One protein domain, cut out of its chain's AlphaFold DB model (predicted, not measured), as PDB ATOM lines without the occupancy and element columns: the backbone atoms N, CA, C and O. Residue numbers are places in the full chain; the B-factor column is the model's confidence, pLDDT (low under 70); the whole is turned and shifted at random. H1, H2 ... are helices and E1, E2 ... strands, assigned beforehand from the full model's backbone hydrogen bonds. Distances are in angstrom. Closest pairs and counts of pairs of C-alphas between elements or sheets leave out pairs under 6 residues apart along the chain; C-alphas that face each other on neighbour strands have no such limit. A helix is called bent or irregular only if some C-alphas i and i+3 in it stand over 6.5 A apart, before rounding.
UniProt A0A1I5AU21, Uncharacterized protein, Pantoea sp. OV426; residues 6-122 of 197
ATOM      1  N   GLN A   6      15.320 -40.815 -39.636       90.00
ATOM      2  CA  GLN A   6      15.772 -42.136 -39.233       90.00
ATOM      3  C   GLN A   6      14.680 -43.159 -39.545       90.00
ATOM      4  O   GLN A   6      13.532 -42.977 -39.147       90.00
ATOM      5  N   ALA A   7      15.045 -44.250 -40.216       91.19
ATOM      6  CA  ALA A   7      14.156 -45.382 -40.438       91.19
ATOM      7  C   ALA A   7      14.077 -46.262 -39.182       91.19
ATOM      8  O   ALA A   7      15.100 -46.553 -38.550       91.19
ATOM      9  N   LYS A   8      12.867 -46.688 -38.815       92.88
ATOM     10  CA  LYS A   8      12.614 -47.489 -37.612       92.88
ATOM     11  C   LYS A   8      11.503 -48.511 -37.846       92.88
ATOM     12  O   LYS A   8      10.498 -48.189 -38.474       92.88
ATOM     13  N   SER A   9      11.678 -49.723 -37.322       93.62
ATOM     14  CA  SER A   9      10.638 -50.757 -37.358       93.62
ATOM     15  C   SER A   9       9.424 -50.326 -36.536       93.62
ATOM     16  O   SER A   9       9.593 -49.677 -35.500       93.62
ATOM     17  N   LEU A  10       8.225 -50.737 -36.951       91.69
ATOM     18  CA  LEU A  10       6.966 -50.519 -36.230       91.69
ATOM     19  C   LEU A  10       7.029 -50.976 -34.763       91.69
ATOM     20  O   LEU A  10       6.511 -50.304 -33.866       91.69
ATOM     21  N   ASP A  11       7.695 -52.101 -34.514       89.00
ATOM     22  CA  ASP A  11       7.805 -52.690 -33.178       89.00
ATOM     23  C   ASP A  11       8.667 -51.853 -32.231       89.00
ATOM     24  O   ASP A  11       8.388 -51.793 -31.032       89.00
ATOM     25  N   ASP A  12       9.650 -51.131 -32.768       89.50
ATOM     26  CA  ASP A  12      10.597 -50.346 -31.977       89.50
ATOM     27  C   ASP A  12      10.058 -48.944 -31.629       89.50
ATOM     28  O   ASP A  12      10.710 -48.191 -30.899       89.50
ATOM     29  N   ILE A  13       8.904 -48.541 -32.171       90.62
ATOM     30  CA  ILE A  13       8.291 -47.227 -31.919       90.62
ATOM     31  C   ILE A  13       7.784 -47.143 -30.474       90.62
ATOM     32  O   ILE A  13       7.145 -48.064 -29.968       90.62
ATOM     33  N   CYS A  14       8.040 -46.006 -29.824       89.06
ATOM     34  CA  CYS A  14       7.524 -45.660 -28.496       89.06
ATOM     35  C   CYS A  14       6.613 -44.421 -28.556       89.06
ATOM     36  O   CYS A  14       6.612 -43.690 -29.545       89.06
ATOM     37  N   LEU A  15       5.886 -44.135 -27.470       86.19
ATOM     38  CA  LEU A  15       4.983 -42.976 -27.373       86.19
ATOM     39  C   LEU A  15       5.660 -41.633 -27.731       86.19
ATOM     40  O   LEU A  15       5.066 -40.786 -28.391       86.19
ATOM     41  N   GLU A  16       6.921 -41.452 -27.339       86.88
ATOM     42  CA  GLU A  16       7.725 -40.244 -27.605       86.88
ATOM     43  C   GLU A  16       8.061 -40.051 -29.091       86.88
ATOM     44  O   GLU A  16       8.332 -38.937 -29.544       86.88
ATOM     45  N   ASP A  17       8.052 -41.137 -29.864       88.19
ATOM     46  CA  ASP A  17       8.407 -41.104 -31.276       88.19
ATOM     47  C   ASP A  17       7.227 -40.596 -32.128       88.19
ATOM     48  O   ASP A  17       7.458 -40.042 -33.199       88.19
ATOM     49  N   ILE A  18       5.978 -40.704 -31.646       88.69
ATOM     50  CA  ILE A  18       4.748 -40.384 -32.401       88.69
ATOM     51  C   ILE A  18       4.771 -38.987 -33.050       88.69
ATOM     52  O   ILE A  18       4.514 -38.900 -34.253       88.69
ATOM     53  N   PRO A  19       5.140 -37.895 -32.348       87.06
ATOM     54  CA  PRO A  19       5.169 -36.548 -32.938       87.06
ATOM     55  C   PRO A  19       6.237 -36.358 -34.029       87.06
ATOM     56  O   PRO A  19       6.264 -35.335 -34.722       87.06
ATOM     57  N   HIS A  20       7.154 -37.316 -34.155       87.56
ATOM     58  CA  HIS A  20       8.266 -37.296 -35.096       87.56
ATOM     59  C   HIS A  20       8.014 -38.179 -36.318       87.56
ATOM     60  O   HIS A  20       8.779 -38.095 -37.279       87.56
ATOM     61  N   ILE A  21       6.966 -39.009 -36.305       89.94
ATOM     62  CA  ILE A  21       6.652 -39.899 -37.424       89.94
ATOM     63  C   ILE A  21       6.186 -39.064 -38.616       89.94
ATOM     64  O   ILE A  21       5.213 -38.314 -38.533       89.94
ATOM     65  N   ILE A  22       6.894 -39.222 -39.730       90.25
ATOM     66  CA  ILE A  22       6.510 -38.696 -41.036       90.25
ATOM     67  C   ILE A  22       5.363 -39.553 -41.568       90.25
ATOM     68  O   ILE A  22       5.421 -40.782 -41.485       90.25
ATOM     69  N   HIS A  23       4.335 -38.916 -42.128       91.81
ATOM     70  CA  HIS A  23       3.215 -39.638 -42.719       91.81
ATOM     71  C   HIS A  23       3.706 -40.674 -43.758       91.81
ATOM     72  O   HIS A  23       4.489 -40.296 -44.637       91.81
ATOM     73  N   PRO A  24       3.266 -41.950 -43.701       92.31
ATOM     74  CA  PRO A  24       3.769 -43.019 -44.571       92.31
ATOM     75  C   PRO A  24       3.701 -42.703 -46.064       92.31
ATOM     76  O   PRO A  24       4.657 -42.947 -46.794       92.31
ATOM     77  N   GLU A  25       2.606 -42.091 -46.512       90.62
ATOM     78  CA  GLU A  25       2.426 -41.709 -47.916       90.62
ATOM     79  C   GLU A  25       3.423 -40.621 -48.349       90.62
ATOM     80  O   GLU A  25       3.979 -40.663 -49.446       90.62
ATOM     81  N   THR A  26       3.715 -39.667 -47.462       90.19
ATOM     82  CA  THR A  26       4.713 -38.619 -47.713       90.19
ATOM     83  C   THR A  26       6.118 -39.215 -47.737       90.19
ATOM     84  O   THR A  26       6.877 -38.957 -48.668       90.19
ATOM     85  N   ALA A  27       6.439 -40.086 -46.778       90.50
ATOM     86  CA  ALA A  27       7.710 -40.804 -46.729       90.50
ATOM     87  C   ALA A  27       7.943 -41.655 -47.990       90.50
ATOM     88  O   ALA A  27       9.028 -41.622 -48.574       90.50
ATOM     89  N   ALA A  28       6.918 -42.386 -48.437       91.44
ATOM     90  CA  ALA A  28       6.991 -43.207 -49.637       91.44
ATOM     91  C   ALA A  28       7.175 -42.357 -50.901       91.44
ATOM     92  O   ALA A  28       7.966 -42.718 -51.771       91.44
ATOM     93  N   ARG A  29       6.487 -41.213 -50.994       90.56
ATOM     94  CA  ARG A  29       6.626 -40.271 -52.109       90.56
ATOM     95  C   ARG A  29       8.028 -39.679 -52.188       90.56
ATOM     96  O   ARG A  29       8.619 -39.673 -53.265       90.56
ATOM     97  N   ASP A  30       8.577 -39.244 -51.058       88.25
ATOM     98  CA  ASP A  30       9.914 -38.649 -50.997       88.25
ATOM     99  C   ASP A  30      11.014 -39.656 -51.379       88.25
ATOM    100  O   ASP A  30      12.026 -39.289 -51.981       88.25
ATOM    101  N   LEU A  31      10.803 -40.940 -51.078       89.44
ATOM    102  CA  LEU A  31      11.727 -42.028 -51.406       89.44
ATOM    103  C   LEU A  31      11.409 -42.748 -52.725       89.44
ATOM    104  O   LEU A  31      12.183 -43.618 -53.130       89.44
ATOM    105  N   ALA A  32      10.333 -42.394 -53.434       89.62
ATOM    106  CA  ALA A  32       9.866 -43.115 -54.624       89.62
ATOM    107  C   ALA A  32      10.945 -43.240 -55.713       89.62
ATOM    108  O   ALA A  32      11.068 -44.273 -56.371       89.62
ATOM    109  N   ASN A  33      11.791 -42.214 -55.846       87.12
ATOM    110  CA  ASN A  33      12.893 -42.192 -56.806       87.12
ATOM    111  C   ASN A  33      13.939 -43.297 -56.568       87.12
ATOM    112  O   ASN A  33      14.643 -43.667 -57.505       87.12
ATOM    113  N   THR A  34      14.048 -43.828 -55.344       85.50
ATOM    114  CA  THR A  34      14.996 -44.906 -54.999       85.50
ATOM    115  C   THR A  34      14.594 -46.258 -55.588       85.50
ATOM    116  O   THR A  34      15.449 -47.110 -55.799       85.50
ATOM    117  N   ALA A  35      13.313 -46.444 -55.912       86.38
ATOM    118  CA  ALA A  35      12.784 -47.680 -56.483       86.38
ATOM    119  C   ALA A  35      12.724 -47.673 -58.021       86.38
ATOM    120  O   ALA A  35      12.165 -48.590 -58.622       86.38
ATOM    121  N   LEU A  36      13.279 -46.647 -58.675       86.56
ATOM    122  CA  LEU A  36      13.333 -46.579 -60.134       86.56
ATOM    123  C   LEU A  36      14.515 -47.397 -60.686       86.56
ATOM    124  O   LEU A  36      15.600 -47.398 -60.098       86.56
ATOM    125  N   PRO A  37      14.349 -48.062 -61.844       81.94
ATOM    126  CA  PRO A  37      15.457 -48.742 -62.504       81.94
ATOM    127  C   PRO A  37      16.531 -47.738 -62.949       81.94
ATOM    128  O   PRO A  37      16.234 -46.591 -63.279       81.94
ATOM    129  N   ASN A  38      17.788 -48.189 -62.997       77.38
ATOM    130  CA  ASN A  38      18.953 -47.423 -63.473       77.38
ATOM    131  C   ASN A  38      19.272 -46.138 -62.688       77.38
ATOM    132  O   ASN A  38      20.013 -45.281 -63.173       77.38
ATOM    133  N   ARG A  39      18.754 -45.991 -61.463       77.12
ATOM    134  CA  ARG A  39      19.156 -44.909 -60.564       77.12
ATOM    135  C   ARG A  39      20.446 -45.259 -59.829       77.12
ATOM    136  O   ARG A  39      20.539 -46.292 -59.175       77.12
ATOM    137  N   ILE A  40      21.418 -44.351 -59.892       74.69
ATOM    138  CA  ILE A  40      22.569 -44.360 -58.986       74.69
ATOM    139  C   ILE A  40      22.084 -43.793 -57.653       74.69
ATOM    140  O   ILE A  40      21.718 -42.620 -57.574       74.69
ATOM    141  N   ILE A  41      22.029 -44.646 -56.633       75.94
ATOM    142  CA  ILE A  41      21.583 -44.281 -55.290       75.94
ATOM    143  C   ILE A  41      22.815 -43.879 -54.486       75.94
ATOM    144  O   ILE A  41      23.747 -44.668 -54.342       75.94
ATOM    145  N   GLN A  42      22.823 -42.654 -53.968       72.56
ATOM    146  CA  GLN A  42      23.844 -42.223 -53.023       72.56
ATOM    147  C   GLN A  42      23.356 -42.542 -51.613       72.56
ATOM    148  O   GLN A  42      22.337 -42.020 -51.171       72.56
ATOM    149  N   GLU A  43      24.065 -43.412 -50.898       71.06
ATOM    150  CA  GLU A  43      23.651 -43.840 -49.554       71.06
ATOM    151  C   GLU A  43      23.572 -42.676 -48.554       71.06
ATOM    152  O   GLU A  43      22.740 -42.702 -47.650       71.06
ATOM    153  N   TRP A  44      24.371 -41.623 -48.760       71.06
ATOM    154  CA  TRP A  44      24.348 -40.390 -47.965       71.06
ATOM    155  C   TRP A  44      23.065 -39.560 -48.145       71.06
ATOM    156  O   TRP A  44      22.756 -38.713 -47.301       71.06
ATOM    157  N   ASP A  45      22.295 -39.826 -49.204       77.62
ATOM    158  CA  ASP A  45      21.012 -39.169 -49.471       77.62
ATOM    159  C   ASP A  45      19.822 -39.862 -48.794       77.62
ATOM    160  O   ASP A  45      18.708 -39.330 -48.776       77.62
ATOM    161  N   LEU A  46      20.048 -41.046 -48.221       86.38
ATOM    162  CA  LEU A  46      19.005 -41.870 -47.626       86.38
ATOM    163  C   LEU A  46      18.811 -41.567 -46.131       86.38
ATOM    164  O   LEU A  46      19.749 -41.150 -45.447       86.38
ATOM    165  N   PRO A  47      17.607 -41.832 -45.584       87.75
ATOM    166  CA  PRO A  47      17.378 -41.780 -44.149       87.75
ATOM    167  C   PRO A  47      18.339 -42.698 -43.393       87.75
ATOM    168  O   PRO A  47      18.661 -43.809 -43.829       87.75
ATOM    169  N   GLN A  48      18.744 -42.272 -42.201       86.81
ATOM    170  CA  GLN A  48      19.629 -43.055 -41.352       86.81
ATOM    171  C   GLN A  48      19.007 -44.421 -41.036       86.81
ATOM    172  O   GLN A  48      17.874 -44.513 -40.565       86.81
ATOM    173  N   GLY A  49      19.766 -45.492 -41.271       87.00
ATOM    174  CA  GLY A  49      19.322 -46.867 -41.031       87.00
ATOM    175  C   GLY A  49      18.412 -47.445 -42.118       87.00
ATOM    176  O   GLY A  49      18.120 -48.633 -42.063       87.00
ATOM    177  N   TYR A  50      18.006 -46.670 -43.129       89.12
ATOM    178  CA  TYR A  50      17.146 -47.157 -44.214       89.12
ATOM    179  C   TYR A  50      17.795 -48.298 -45.009       89.12
ATOM    180  O   TYR A  50      17.159 -49.318 -45.271       89.12
ATOM    181  N   THR A  51      19.093 -48.189 -45.300       88.31
ATOM    182  CA  THR A  51      19.868 -49.226 -46.002       88.31
ATOM    183  C   THR A  51      19.882 -50.570 -45.272       88.31
ATOM    184  O   THR A  51      19.952 -51.612 -45.921       88.31
ATOM    185  N   LEU A  52      19.740 -50.583 -43.940       90.56
ATOM    186  CA  LEU A  52      19.639 -51.822 -43.165       90.56
ATOM    187  C   LEU A  52      18.369 -52.599 -43.534       90.56
ATOM    188  O   LEU A  52      18.421 -53.819 -43.681       90.56
ATOM    189  N   PHE A  53      17.247 -51.903 -43.714       91.19
ATOM    190  CA  PHE A  53      15.985 -52.522 -44.117       91.19
ATOM    191  C   PHE A  53      16.044 -52.991 -45.572       91.19
ATOM    192  O   PHE A  53      15.733 -54.148 -45.840       91.19
ATOM    193  N   VAL A  54      16.590 -52.164 -46.470       89.62
ATOM    194  CA  VAL A  54      16.803 -52.531 -47.882       89.62
ATOM    195  C   VAL A  54      17.679 -53.782 -48.017       89.62
ATOM    196  O   VAL A  54      17.380 -54.681 -48.806       89.62
ATOM    197  N   SER A  55      18.721 -53.911 -47.189       88.69
ATOM    198  CA  SER A  55      19.646 -55.050 -47.239       88.69
ATOM    199  C   SER A  55      18.975 -56.408 -46.981       88.69
ATOM    200  O   SER A  55      19.467 -57.436 -47.452       88.69
ATOM    201  N   ARG A  56      17.822 -56.429 -46.292       89.69
ATOM    202  CA  ARG A  56      17.031 -57.651 -46.060       89.69
ATOM    203  C   ARG A  56      16.516 -58.238 -47.370       89.69
ATOM    204  O   ARG A  56      16.495 -59.460 -47.518       89.69
ATOM    205  N   TYR A  57      16.188 -57.376 -48.331       87.44
ATOM    206  CA  TYR A  57      15.643 -57.768 -49.626       87.44
ATOM    207  C   TYR A  57      16.711 -58.015 -50.699       87.44
ATOM    208  O   TYR A  57      16.428 -58.652 -51.713       87.44
ATOM    209  N   HIS A  58      17.969 -57.614 -50.472       83.31
ATOM    210  CA  HIS A  58      19.067 -57.888 -51.412       83.31
ATOM    211  C   HIS A  58      19.250 -59.383 -51.706       83.31
ATOM    212  O   HIS A  58      19.616 -59.747 -52.821       83.31
ATOM    213  N   LYS A  59      18.944 -60.254 -50.735       81.50
ATOM    214  CA  LYS A  59      18.993 -61.714 -50.912       81.50
ATOM    215  C   LYS A  59      18.051 -62.206 -52.014       81.50
ATOM    216  O   LYS A  59      18.371 -63.180 -52.688       81.50
ATOM    217  N   PHE A  60      16.920 -61.532 -52.206       81.81
ATOM    218  CA  PHE A  60      15.922 -61.892 -53.213       81.81
ATOM    219  C   PHE A  60      16.190 -61.211 -54.563       81.81
ATOM    220  O   PHE A  60      15.813 -61.743 -55.603       81.81
ATOM    221  N   HIS A  61      16.914 -60.084 -54.561       80.12
ATOM    222  CA  HIS A  61      17.012 -59.174 -55.710       80.12
ATOM    223  C   HIS A  61      18.436 -58.906 -56.203       80.12
ATOM    224  O   HIS A  61      18.721 -57.828 -56.720       80.12
ATOM    225  N   TRP A  62      19.338 -59.882 -56.093       69.31
ATOM    226  CA  TRP A  62      20.758 -59.724 -56.443       69.31
ATOM    227  C   TRP A  62      21.015 -59.189 -57.867       69.31
ATOM    228  O   TRP A  62      21.961 -58.434 -58.073       69.31
ATOM    229  N   GLN A  63      20.157 -59.515 -58.843       78.69
ATOM    230  CA  GLN A  63      20.253 -58.994 -60.218       78.69
ATOM    231  C   GLN A  63      19.582 -57.626 -60.415       78.69
ATOM    232  O   GLN A  63      19.804 -56.969 -61.431       78.69
ATOM    233  N   ARG A  64      18.704 -57.209 -59.496       82.38
ATOM    234  CA  ARG A  64      17.873 -56.003 -59.623       82.38
ATOM    235  C   ARG A  64      17.801 -55.251 -58.289       82.38
ATOM    236  O   ARG A  64      16.744 -55.240 -57.660       82.38
ATOM    237  N   PRO A  65      18.886 -54.575 -57.872       78.31
ATOM    238  CA  PRO A  65      18.965 -53.930 -56.559       78.31
ATOM    239  C   PRO A  65      17.815 -52.957 -56.260       78.31
ATOM    240  O   PRO A  65      17.328 -52.907 -55.137       78.31
ATOM    241  N   TRP A  66      17.307 -52.243 -57.272       83.88
ATOM    242  CA  TRP A  66      16.170 -51.320 -57.138       83.88
ATOM    243  C   TRP A  66      14.872 -51.993 -56.644       83.88
ATOM    244  O   TRP A  66      14.037 -51.326 -56.037       83.88
ATOM    245  N   MET A  67      14.701 -53.309 -56.841       88.44
ATOM    246  CA  MET A  67      13.533 -54.040 -56.324       88.44
ATOM    247  C   MET A  67      13.568 -54.162 -54.796       88.44
ATOM    248  O   MET A  67      12.520 -54.117 -54.168       88.44
ATOM    249  N   ALA A  68      14.752 -54.200 -54.178       90.25
ATOM    250  CA  ALA A  68      14.865 -54.180 -52.719       90.25
ATOM    251  C   ALA A  68      14.389 -52.846 -52.124       90.25
ATOM    252  O   ALA A  68      13.730 -52.821 -51.086       90.25
ATOM    253  N   TYR A  69      14.673 -51.735 -52.808       90.69
ATOM    254  CA  TYR A  69      14.148 -50.421 -52.436       90.69
ATOM    255  C   TYR A  69      12.634 -50.353 -52.619       90.69
ATOM    256  O   TYR A  69      11.949 -49.786 -51.775       90.69
ATOM    257  N   ARG A  70      12.105 -50.963 -53.683       91.88
ATOM    258  CA  ARG A  70      10.661 -51.056 -53.912       91.88
ATOM    259  C   ARG A  70       9.949 -51.818 -52.793       91.88
ATOM    260  O   ARG A  70       8.983 -51.292 -52.257       91.88
ATOM    261  N   ASP A  71      10.449 -52.986 -52.403       93.75
ATOM    262  CA  ASP A  71       9.850 -53.765 -51.309       93.75
ATOM    263  C   ASP A  71       9.919 -52.994 -49.983       93.75
ATOM    264  O   ASP A  71       8.946 -52.919 -49.238       93.75
ATOM    265  N   THR A  72      11.032 -52.300 -49.737       93.06
ATOM    266  CA  THR A  72      11.176 -51.446 -48.548       93.06
ATOM    267  C   THR A  72      10.203 -50.253 -48.564       93.06
ATOM    268  O   THR A  72       9.723 -49.828 -47.515       93.06
ATOM    269  N   LEU A  73       9.873 -49.702 -49.738       94.00
ATOM    270  CA  LEU A  73       8.823 -48.683 -49.863       94.00
ATOM    271  C   LEU A  73       7.434 -49.252 -49.566       94.00
ATOM    272  O   LEU A  73       6.598 -48.540 -49.010       94.00
ATOM    273  N   ASP A  74       7.176 -50.504 -49.926       94.81
ATOM    274  CA  ASP A  74       5.908 -51.163 -49.623       94.81
ATOM    275  C   ASP A  74       5.782 -51.451 -48.109       94.81
ATOM    276  O   ASP A  74       4.700 -51.273 -47.536       94.81
ATOM    277  N   ASP A  75       6.892 -51.725 -47.412       95.00
ATOM    278  CA  ASP A  75       6.941 -51.759 -45.939       95.00
ATOM    279  C   ASP A  75       6.599 -50.393 -45.315       95.00
ATOM    280  O   ASP A  75       5.902 -50.325 -44.298       95.00
ATOM    281  N   ILE A  76       7.045 -49.289 -45.930       94.50
ATOM    282  CA  ILE A  76       6.679 -47.933 -45.491       94.50
ATOM    283  C   ILE A  76       5.185 -47.692 -45.698       94.50
ATOM    284  O   ILE A  76       4.491 -47.303 -44.761       94.50
ATOM    285  N   LYS A  77       4.665 -47.962 -46.899       94.69
ATOM    286  CA  LYS A  77       3.245 -47.752 -47.229       94.69
ATOM    287  C   LYS A  77       2.306 -48.592 -46.370       94.69
ATOM    288  O   LYS A  77       1.228 -48.131 -46.019       94.69
ATOM    289  N   SER A  78       2.703 -49.814 -46.020       94.25
ATOM    290  CA  SER A  78       1.924 -50.679 -45.126       94.25
ATOM    291  C   SER A  78       2.019 -50.265 -43.652       94.25
ATOM    292  O   SER A  78       1.222 -50.725 -42.829       94.25
ATOM    293  N   GLY A  79       2.955 -49.375 -43.310       92.06
ATOM    294  CA  GLY A  79       3.188 -48.894 -41.954       92.06
ATOM    295  C   GLY A  79       4.037 -49.832 -41.092       92.06
ATOM    296  O   GLY A  79       4.105 -49.624 -39.884       92.06
ATOM    297  N   GLN A  80       4.673 -50.853 -41.676       93.75
ATOM    298  CA  GLN A  80       5.628 -51.723 -40.975       93.75
ATOM    299  C   GLN A  80       6.973 -51.034 -40.729       93.75
ATOM    300  O   GLN A  80       7.657 -51.310 -39.741       93.75
ATOM    301  N   LEU A  81       7.345 -50.121 -41.621       94.38
ATOM    302  CA  LEU A  81       8.527 -49.283 -41.511       94.38
ATOM    303  C   LEU A  81       8.087 -47.824 -41.411       94.38
ATOM    304  O   LEU A  81       7.269 -47.358 -42.198       94.38
ATOM    305  N   VAL A  82       8.637 -47.080 -40.456       93.69
ATOM    306  CA  VAL A  82       8.354 -45.647 -40.317       93.69
ATOM    307  C   VAL A  82       9.622 -44.822 -40.444       93.69
ATOM    308  O   VAL A  82      10.718 -45.279 -40.113       93.69
ATOM    309  N   LEU A  83       9.462 -43.574 -40.881       92.38
ATOM    310  CA  LEU A  83      10.525 -42.579 -40.846       92.38
ATOM    311  C   LEU A  83      10.249 -41.571 -39.733       92.38
ATOM    312  O   LEU A  83       9.171 -40.983 -39.663       92.38
ATOM    313  N   LEU A  84      11.243 -41.359 -38.880       89.88
ATOM    314  CA  LEU A  84      11.223 -40.371 -37.810       89.88
ATOM    315  C   LEU A  84      12.060 -39.167 -38.216       89.88
ATOM    316  O   LEU A  84      13.242 -39.321 -38.515       89.88
ATOM    317  N   ARG A  85      11.494 -37.963 -38.183       86.88
ATOM    318  CA  ARG A  85      12.278 -36.730 -38.341       86.88
ATOM    319  C   ARG A  85      13.104 -36.465 -37.078       86.88
ATOM    320  O   ARG A  85      12.600 -36.573 -35.966       86.88
ATOM    321  N   GLN A  86      14.360 -36.072 -37.248       76.00
ATOM    322  CA  GLN A  86      15.286 -35.787 -36.149       76.00
ATOM    323  C   GLN A  86      15.151 -34.361 -35.604       76.00
ATOM    324  O   GLN A  86      15.670 -34.076 -34.530       76.00
ATOM    325  N   ASN A  87      14.470 -33.457 -36.318       63.44
ATOM    326  CA  ASN A  87      14.307 -32.074 -35.884       63.44
ATOM    327  C   ASN A  87      12.870 -31.566 -36.101       63.44
ATOM    328  O   ASN A  87      12.273 -31.796 -37.154       63.44
ATOM    329  N   ILE A  88      12.318 -30.878 -35.096       59.25
ATOM    330  CA  ILE A  88      10.921 -30.398 -35.043       59.25
ATOM    331  C   ILE A  88      10.817 -28.927 -35.506       59.25
ATOM    332  O   ILE A  88       9.737 -28.352 -35.477       59.25
ATOM    333  N   ILE A  89      11.910 -28.292 -35.961       47.00
ATOM    334  CA  ILE A  89      11.986 -26.829 -36.216       47.00
ATOM    335  C   ILE A  89      11.109 -26.347 -37.406       47.00
ATOM    336  O   ILE A  89      11.167 -25.197 -37.821       47.00
ATOM    337  N   GLY A  90      10.218 -27.181 -37.938       45.22
ATOM    338  CA  GLY A  90       9.210 -26.769 -38.910       45.22
ATOM    339  C   GLY A  90       7.814 -27.236 -38.517       45.22
ATOM    340  O   GLY A  90       7.626 -28.388 -38.103       45.22
ATOM    341  N   TYR A  91       6.830 -26.356 -38.729       46.59
ATOM    342  CA  TYR A  91       5.412 -26.697 -38.859       46.59
ATOM    343  C   TYR A  91       5.235 -27.679 -40.030       46.59
ATOM    344  O   TYR A  91       4.864 -27.293 -41.133       46.59
ATOM    345  N   ALA A  92       5.569 -28.952 -39.830       48.56
ATOM    346  CA  ALA A  92       5.334 -29.986 -40.824       48.56
ATOM    347  C   ALA A  92       3.969 -30.603 -40.531       48.56
ATOM    348  O   ALA A  92       3.833 -31.522 -39.727       48.56
ATOM    349  N   SER A  93       2.964 -30.069 -41.207       52.44
ATOM    350  CA  SER A  93       1.568 -30.501 -41.283       52.44
ATOM    351  C   SER A  93       1.362 -31.914 -41.863       52.44
ATOM    352  O   SER A  93       0.252 -32.261 -42.242       52.44
ATOM    353  N   SER A  94       2.410 -32.741 -41.936       66.31
ATOM    354  CA  SER A  94       2.397 -34.063 -42.577       66.31
ATOM    355  C   SER A  94       2.979 -35.147 -41.659       66.31
ATOM    356  O   SER A  94       3.784 -35.981 -42.085       66.31
ATOM    357  N   GLY A  95       2.623 -35.096 -40.375       79.19
ATOM    358  CA  GLY A  95       2.884 -36.171 -39.419       79.19
ATOM    359  C   GLY A  95       1.713 -37.151 -39.325       79.19
ATOM    360  O   GLY A  95       0.772 -37.093 -40.108       79.19
ATOM    361  N   VAL A  96       1.752 -38.035 -38.332       86.44
ATOM    362  CA  VAL A  96       0.651 -38.980 -38.035       86.44
ATOM    363  C   VAL A  96      -0.417 -38.404 -37.102       86.44
ATOM    364  O   VAL A  96      -1.370 -39.095 -36.747       86.44
ATOM    365  N   LEU A  97      -0.236 -37.155 -36.672       85.50
ATOM    366  CA  LEU A  97      -1.138 -36.437 -35.782       85.50
ATOM    367  C   LEU A  97      -1.868 -35.339 -36.552       85.50
ATOM    368  O   LEU A  97      -1.270 -34.581 -37.314       85.50
ATOM    369  N   THR A  98      -3.163 -35.245 -36.296       83.06
ATOM    370  CA  THR A  98      -4.032 -34.150 -36.722       83.06
ATOM    371  C   THR A  98      -3.761 -32.893 -35.897       83.06
ATOM    372  O   THR A  98      -3.162 -32.935 -34.820       83.06
ATOM    373  N   THR A  99      -4.262 -31.751 -36.365       77.00
ATOM    374  CA  THR A  99      -4.148 -30.464 -35.663       77.00
ATOM    375  C   THR A  99      -4.833 -30.465 -34.290       77.00
ATOM    376  O   THR A  99      -4.462 -29.678 -33.426       77.00
ATOM    377  N   SER A 100      -5.806 -31.358 -34.072       76.69
ATOM    378  CA  SER A 100      -6.492 -31.553 -32.788       76.69
ATOM    379  C   SER A 100      -5.753 -32.504 -31.835       76.69
ATOM    380  O   SER A 100      -6.206 -32.712 -30.713       76.69
ATOM    381  N   GLY A 101      -4.626 -33.087 -32.262       73.25
ATOM    382  CA  GLY A 101      -3.832 -34.032 -31.471       73.25
ATOM    383  C   GLY A 101      -4.291 -35.491 -31.562       73.25
ATOM    384  O   GLY A 101      -3.661 -36.356 -30.958       73.25
ATOM    385  N   GLY A 102      -5.351 -35.788 -32.322       83.25
ATOM    386  CA  GLY A 102      -5.761 -37.160 -32.647       83.25
ATOM    387  C   GLY A 102      -4.894 -37.781 -33.744       83.25
ATOM    388  O   GLY A 102      -4.232 -37.059 -34.489       83.25
ATOM    389  N   LEU A 103      -4.907 -39.110 -33.877       87.69
ATOM    390  CA  LEU A 103      -4.255 -39.791 -35.002       87.69
ATOM    391  C   LEU A 103      -4.957 -39.459 -36.323       87.69
ATOM    392  O   LEU A 103      -6.177 -39.325 -36.351       87.69
ATOM    393  N   ALA A 104      -4.186 -39.355 -37.403       87.38
ATOM    394  CA  ALA A 104      -4.735 -39.176 -38.739       87.38
ATOM    395  C   ALA A 104      -5.544 -40.417 -39.181       87.38
ATOM    396  O   ALA A 104      -5.199 -41.559 -38.854       87.38
ATOM    397  N   ASP A 105      -6.649 -40.187 -39.889       85.81
ATOM    398  CA  ASP A 105      -7.596 -41.243 -40.276       85.81
ATOM    399  C   ASP A 105      -7.136 -42.049 -41.499       85.81
ATOM    400  O   ASP A 105      -7.583 -43.176 -41.705       85.81
ATOM    401  N   ASP A 106      -6.209 -41.502 -42.282       90.12
ATOM    402  CA  ASP A 106      -5.629 -42.085 -43.495       90.12
ATOM    403  C   ASP A 106      -4.395 -42.968 -43.228       90.12
ATOM    404  O   ASP A 106      -3.731 -43.428 -44.159       90.12
ATOM    405  N   LEU A 107      -4.096 -43.254 -41.957       92.19
ATOM    406  CA  LEU A 107      -2.963 -44.096 -41.588       92.19
ATOM    407  C   LEU A 107      -3.185 -45.570 -41.965       92.19
ATOM    408  O   LEU A 107      -4.271 -46.115 -41.741       92.19
ATOM    409  N   PRO A 108      -2.126 -46.276 -42.407       94.25
ATOM    410  CA  PRO A 108      -2.171 -47.720 -42.598       94.25
ATOM    411  C   PRO A 108      -2.631 -48.442 -41.329       94.25
ATOM    412  O   PRO A 108      -2.216 -48.098 -40.218       94.25
ATOM    413  N   LEU A 109      -3.454 -49.483 -41.492       92.75
ATOM    414  CA  LEU A 109      -4.100 -50.191 -40.381       92.75
ATOM    415  C   LEU A 109      -3.102 -50.693 -39.325       92.75
ATOM    416  O   LEU A 109      -3.364 -50.571 -38.125       92.75
ATOM    417  N   LEU A 110      -1.962 -51.240 -39.765       91.62
ATOM    418  CA  LEU A 110      -0.904 -51.744 -38.883       91.62
ATOM    419  C   LEU A 110      -0.331 -50.627 -38.009       91.62
ATOM    420  O   LEU A 110      -0.303 -50.747 -36.781       91.62
ATOM    421  N   LEU A 111       0.049 -49.511 -38.636       94.00
ATOM    422  CA  LEU A 111       0.580 -48.350 -37.936       94.00
ATOM    423  C   LEU A 111      -0.460 -47.769 -36.977       94.00
ATOM    424  O   LEU A 111      -0.180 -47.610 -35.792       94.00
ATOM    425  N   ARG A 112      -1.687 -47.531 -37.449       93.38
ATOM    426  CA  ARG A 112      -2.778 -46.991 -36.627       93.38
ATOM    427  C   ARG A 112      -3.051 -47.855 -35.395       93.38
ATOM    428  O   ARG A 112      -3.203 -47.328 -34.295       93.38
ATOM    429  N   SER A 113      -3.078 -49.179 -35.559       92.38
ATOM    430  CA  SER A 113      -3.316 -50.121 -34.457       92.38
ATOM    431  C   SER A 113      -2.187 -50.081 -33.426       92.38
ATOM    432  O   SER A 113      -2.455 -50.010 -32.225       92.38
ATOM    433  N   ARG A 114      -0.927 -50.049 -33.880       93.44
ATOM    434  CA  ARG A 114       0.238 -49.910 -32.996       93.44
ATOM    435  C   ARG A 114       0.220 -48.585 -32.241       93.44
ATOM    436  O   ARG A 114       0.426 -48.586 -31.032       93.44
ATOM    437  N   LEU A 115      -0.057 -47.471 -32.917       92.00
ATOM    438  CA  LEU A 115      -0.104 -46.148 -32.291       92.00
ATOM    439  C   LEU A 115      -1.220 -46.057 -31.245       92.00
ATOM    440  O   LEU A 115      -0.965 -45.608 -30.130       92.00
ATOM    441  N   ASN A 116      -2.416 -46.564 -31.554       91.94
ATOM    442  CA  ASN A 116      -3.508 -46.660 -30.582       91.94
ATOM    443  C   ASN A 116      -3.103 -47.479 -29.353       91.94
ATOM    444  O   ASN A 116      -3.379 -47.073 -28.227       91.94
ATOM    445  N   HIS A 117      -2.414 -48.605 -29.554       90.56
ATOM    446  CA  HIS A 117      -1.908 -49.421 -28.455       90.56
ATOM    447  C   HIS A 117      -0.885 -48.656 -27.594       90.56
ATOM    448  O   HIS A 117      -1.014 -48.631 -26.375       90.56
ATOM    449  N   LEU A 118       0.083 -47.966 -28.207       90.38
ATOM    450  CA  LEU A 118       1.072 -47.158 -27.479       90.38
ATOM    451  C   LEU A 118       0.419 -46.026 -26.669       90.38
ATOM    452  O   LEU A 118       0.814 -45.795 -25.527       90.38
ATOM    453  N   ILE A 119      -0.583 -45.347 -27.241       88.06
ATOM    454  CA  ILE A 119      -1.329 -44.260 -26.588       88.06
ATOM    455  C   ILE A 119      -2.159 -44.798 -25.419       88.06
ATOM    456  O   ILE A 119      -2.090 -44.251 -24.318       88.06
ATOM    457  N   ALA A 120      -2.911 -45.879 -25.635       88.69
ATOM    458  CA  ALA A 120      -3.774 -46.468 -24.613       88.69
ATOM    459  C   ALA A 120      -2.974 -46.971 -23.403       88.69
ATOM    460  O   ALA A 120      -3.392 -46.790 -22.263       88.69
ATOM    461  N   TRP A 121      -1.804 -47.560 -23.651       85.62
ATOM    462  CA  TRP A 121      -0.958 -48.148 -22.613       85.62
ATOM    463  C   TRP A 121       0.142 -47.206 -22.113       85.62
ATOM    464  O   TRP A 121       0.936 -47.598 -21.260       85.62
ATOM    465  N   GLN A 122       0.201 -45.974 -22.633       84.69
ATOM    466  CA  GLN A 122       1.227 -44.980 -22.301       84.69
ATOM    467  C   GLN A 122       2.646 -45.575 -22.349       84.69
ATOM    468  O   GLN A 122       3.478 -45.316 -21.476       84.69
TER     469      GLN A 122
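Overview. This is residues 6 to 122 of the 197 residues of an uncharacterized protein of Pantoea sp. OV426 (UniProt A0A1I5AU21). Two groups of helices lie at opposite ends of an elongated domain, with a short ribbon of two antiparallel strands, E1 and E2, between them. At one end H2 and H4 lie side by side and H3 crosses H4; at the other end H1 and H5 meet at a steep tilt, and the long link from E2 to H5 swings out round residue 90. The 117 printed residues include five named helices and two named strands, in the order E1, H1, H2, H3, H4, E2, H5; the class is mostly helix. The whole is compact, with a radius of gyration of the C-alphas of 14.6 A, and spans 46 by 27 by 21 A.

Arrangement. E1, residues 6 to 9, is the antiparallel neighbour of E2, residues 81 to 85, at 148 degrees between their directions; N 6 and O 84 are 2.8 A apart and N 82 and O 8 are 2.9 A apart, within hydrogen-bond range. H1, residues 15 to 20, touches residues 115 to 119 of H5, residues 109 to 120, at a steep tilt of 53 degrees, opposite ways; the closest C-alphas, of Leu 15 and Leu 118, are 5.7 A apart. H2, residues 24 to 35, touches H4, residues 65 to 78, at a shallow tilt of 7 degrees, opposite ways, with the C-alphas of Ala 35 and Arg 70 closest at 4.7 A. H3, residues 50 to 58, touches H4 at a steep tilt of 63 degrees, opposite ways; the C-alphas of Tyr 57 and Ala 68 are closest, 4.8 A apart. H4 is the hub, touching three helices, but it only just touches H5, only at their ends, with 3 pairs of C-alphas within 8 A; the closest are Ser 78 and Leu 110, 6.9 A apart. Among the pairs that are apart are H1 and H3, and H2 and H5. In H5 every O i to N i+4 pair is within hydrogen-bond range, against 9 of 10 in H4, 5 of 8 in H2, 3 of 5 in H3 and 0 of 2 in H1, where 2 of 3 O i to N i+3 pairs are.

Along the chain. E1 begins at C-alpha 6, (15.772, -42.136, -39.233), and is 10.2 A long. H1, 10.1 A, is only just irregular, with C-alphas 16 and 19 7.0 A apart; H2, 15.6 A, is irregular, with C-alphas 30 and 33 7.4 A apart. H3 is 13.1 A long. H4, 20.8 A, begins at C-alpha 65, (18.965, -53.930, -56.559). E2 is 13.5 A long, and H5, 16.2 A, ends at C-alpha 120, (-3.774, -46.468, -24.613).

Size, cuts and confidence. The C-alphas farthest apart, of Gln 63 and Ser 100, are 47.1 A apart. The printed part has no cut. The links from H2 to H3, 14 residues, and from E2 to H5, 23 residues, are long. The mean pLDDT of the printed part is 85.0; residue 62 and residues 87 to 94 are under 70.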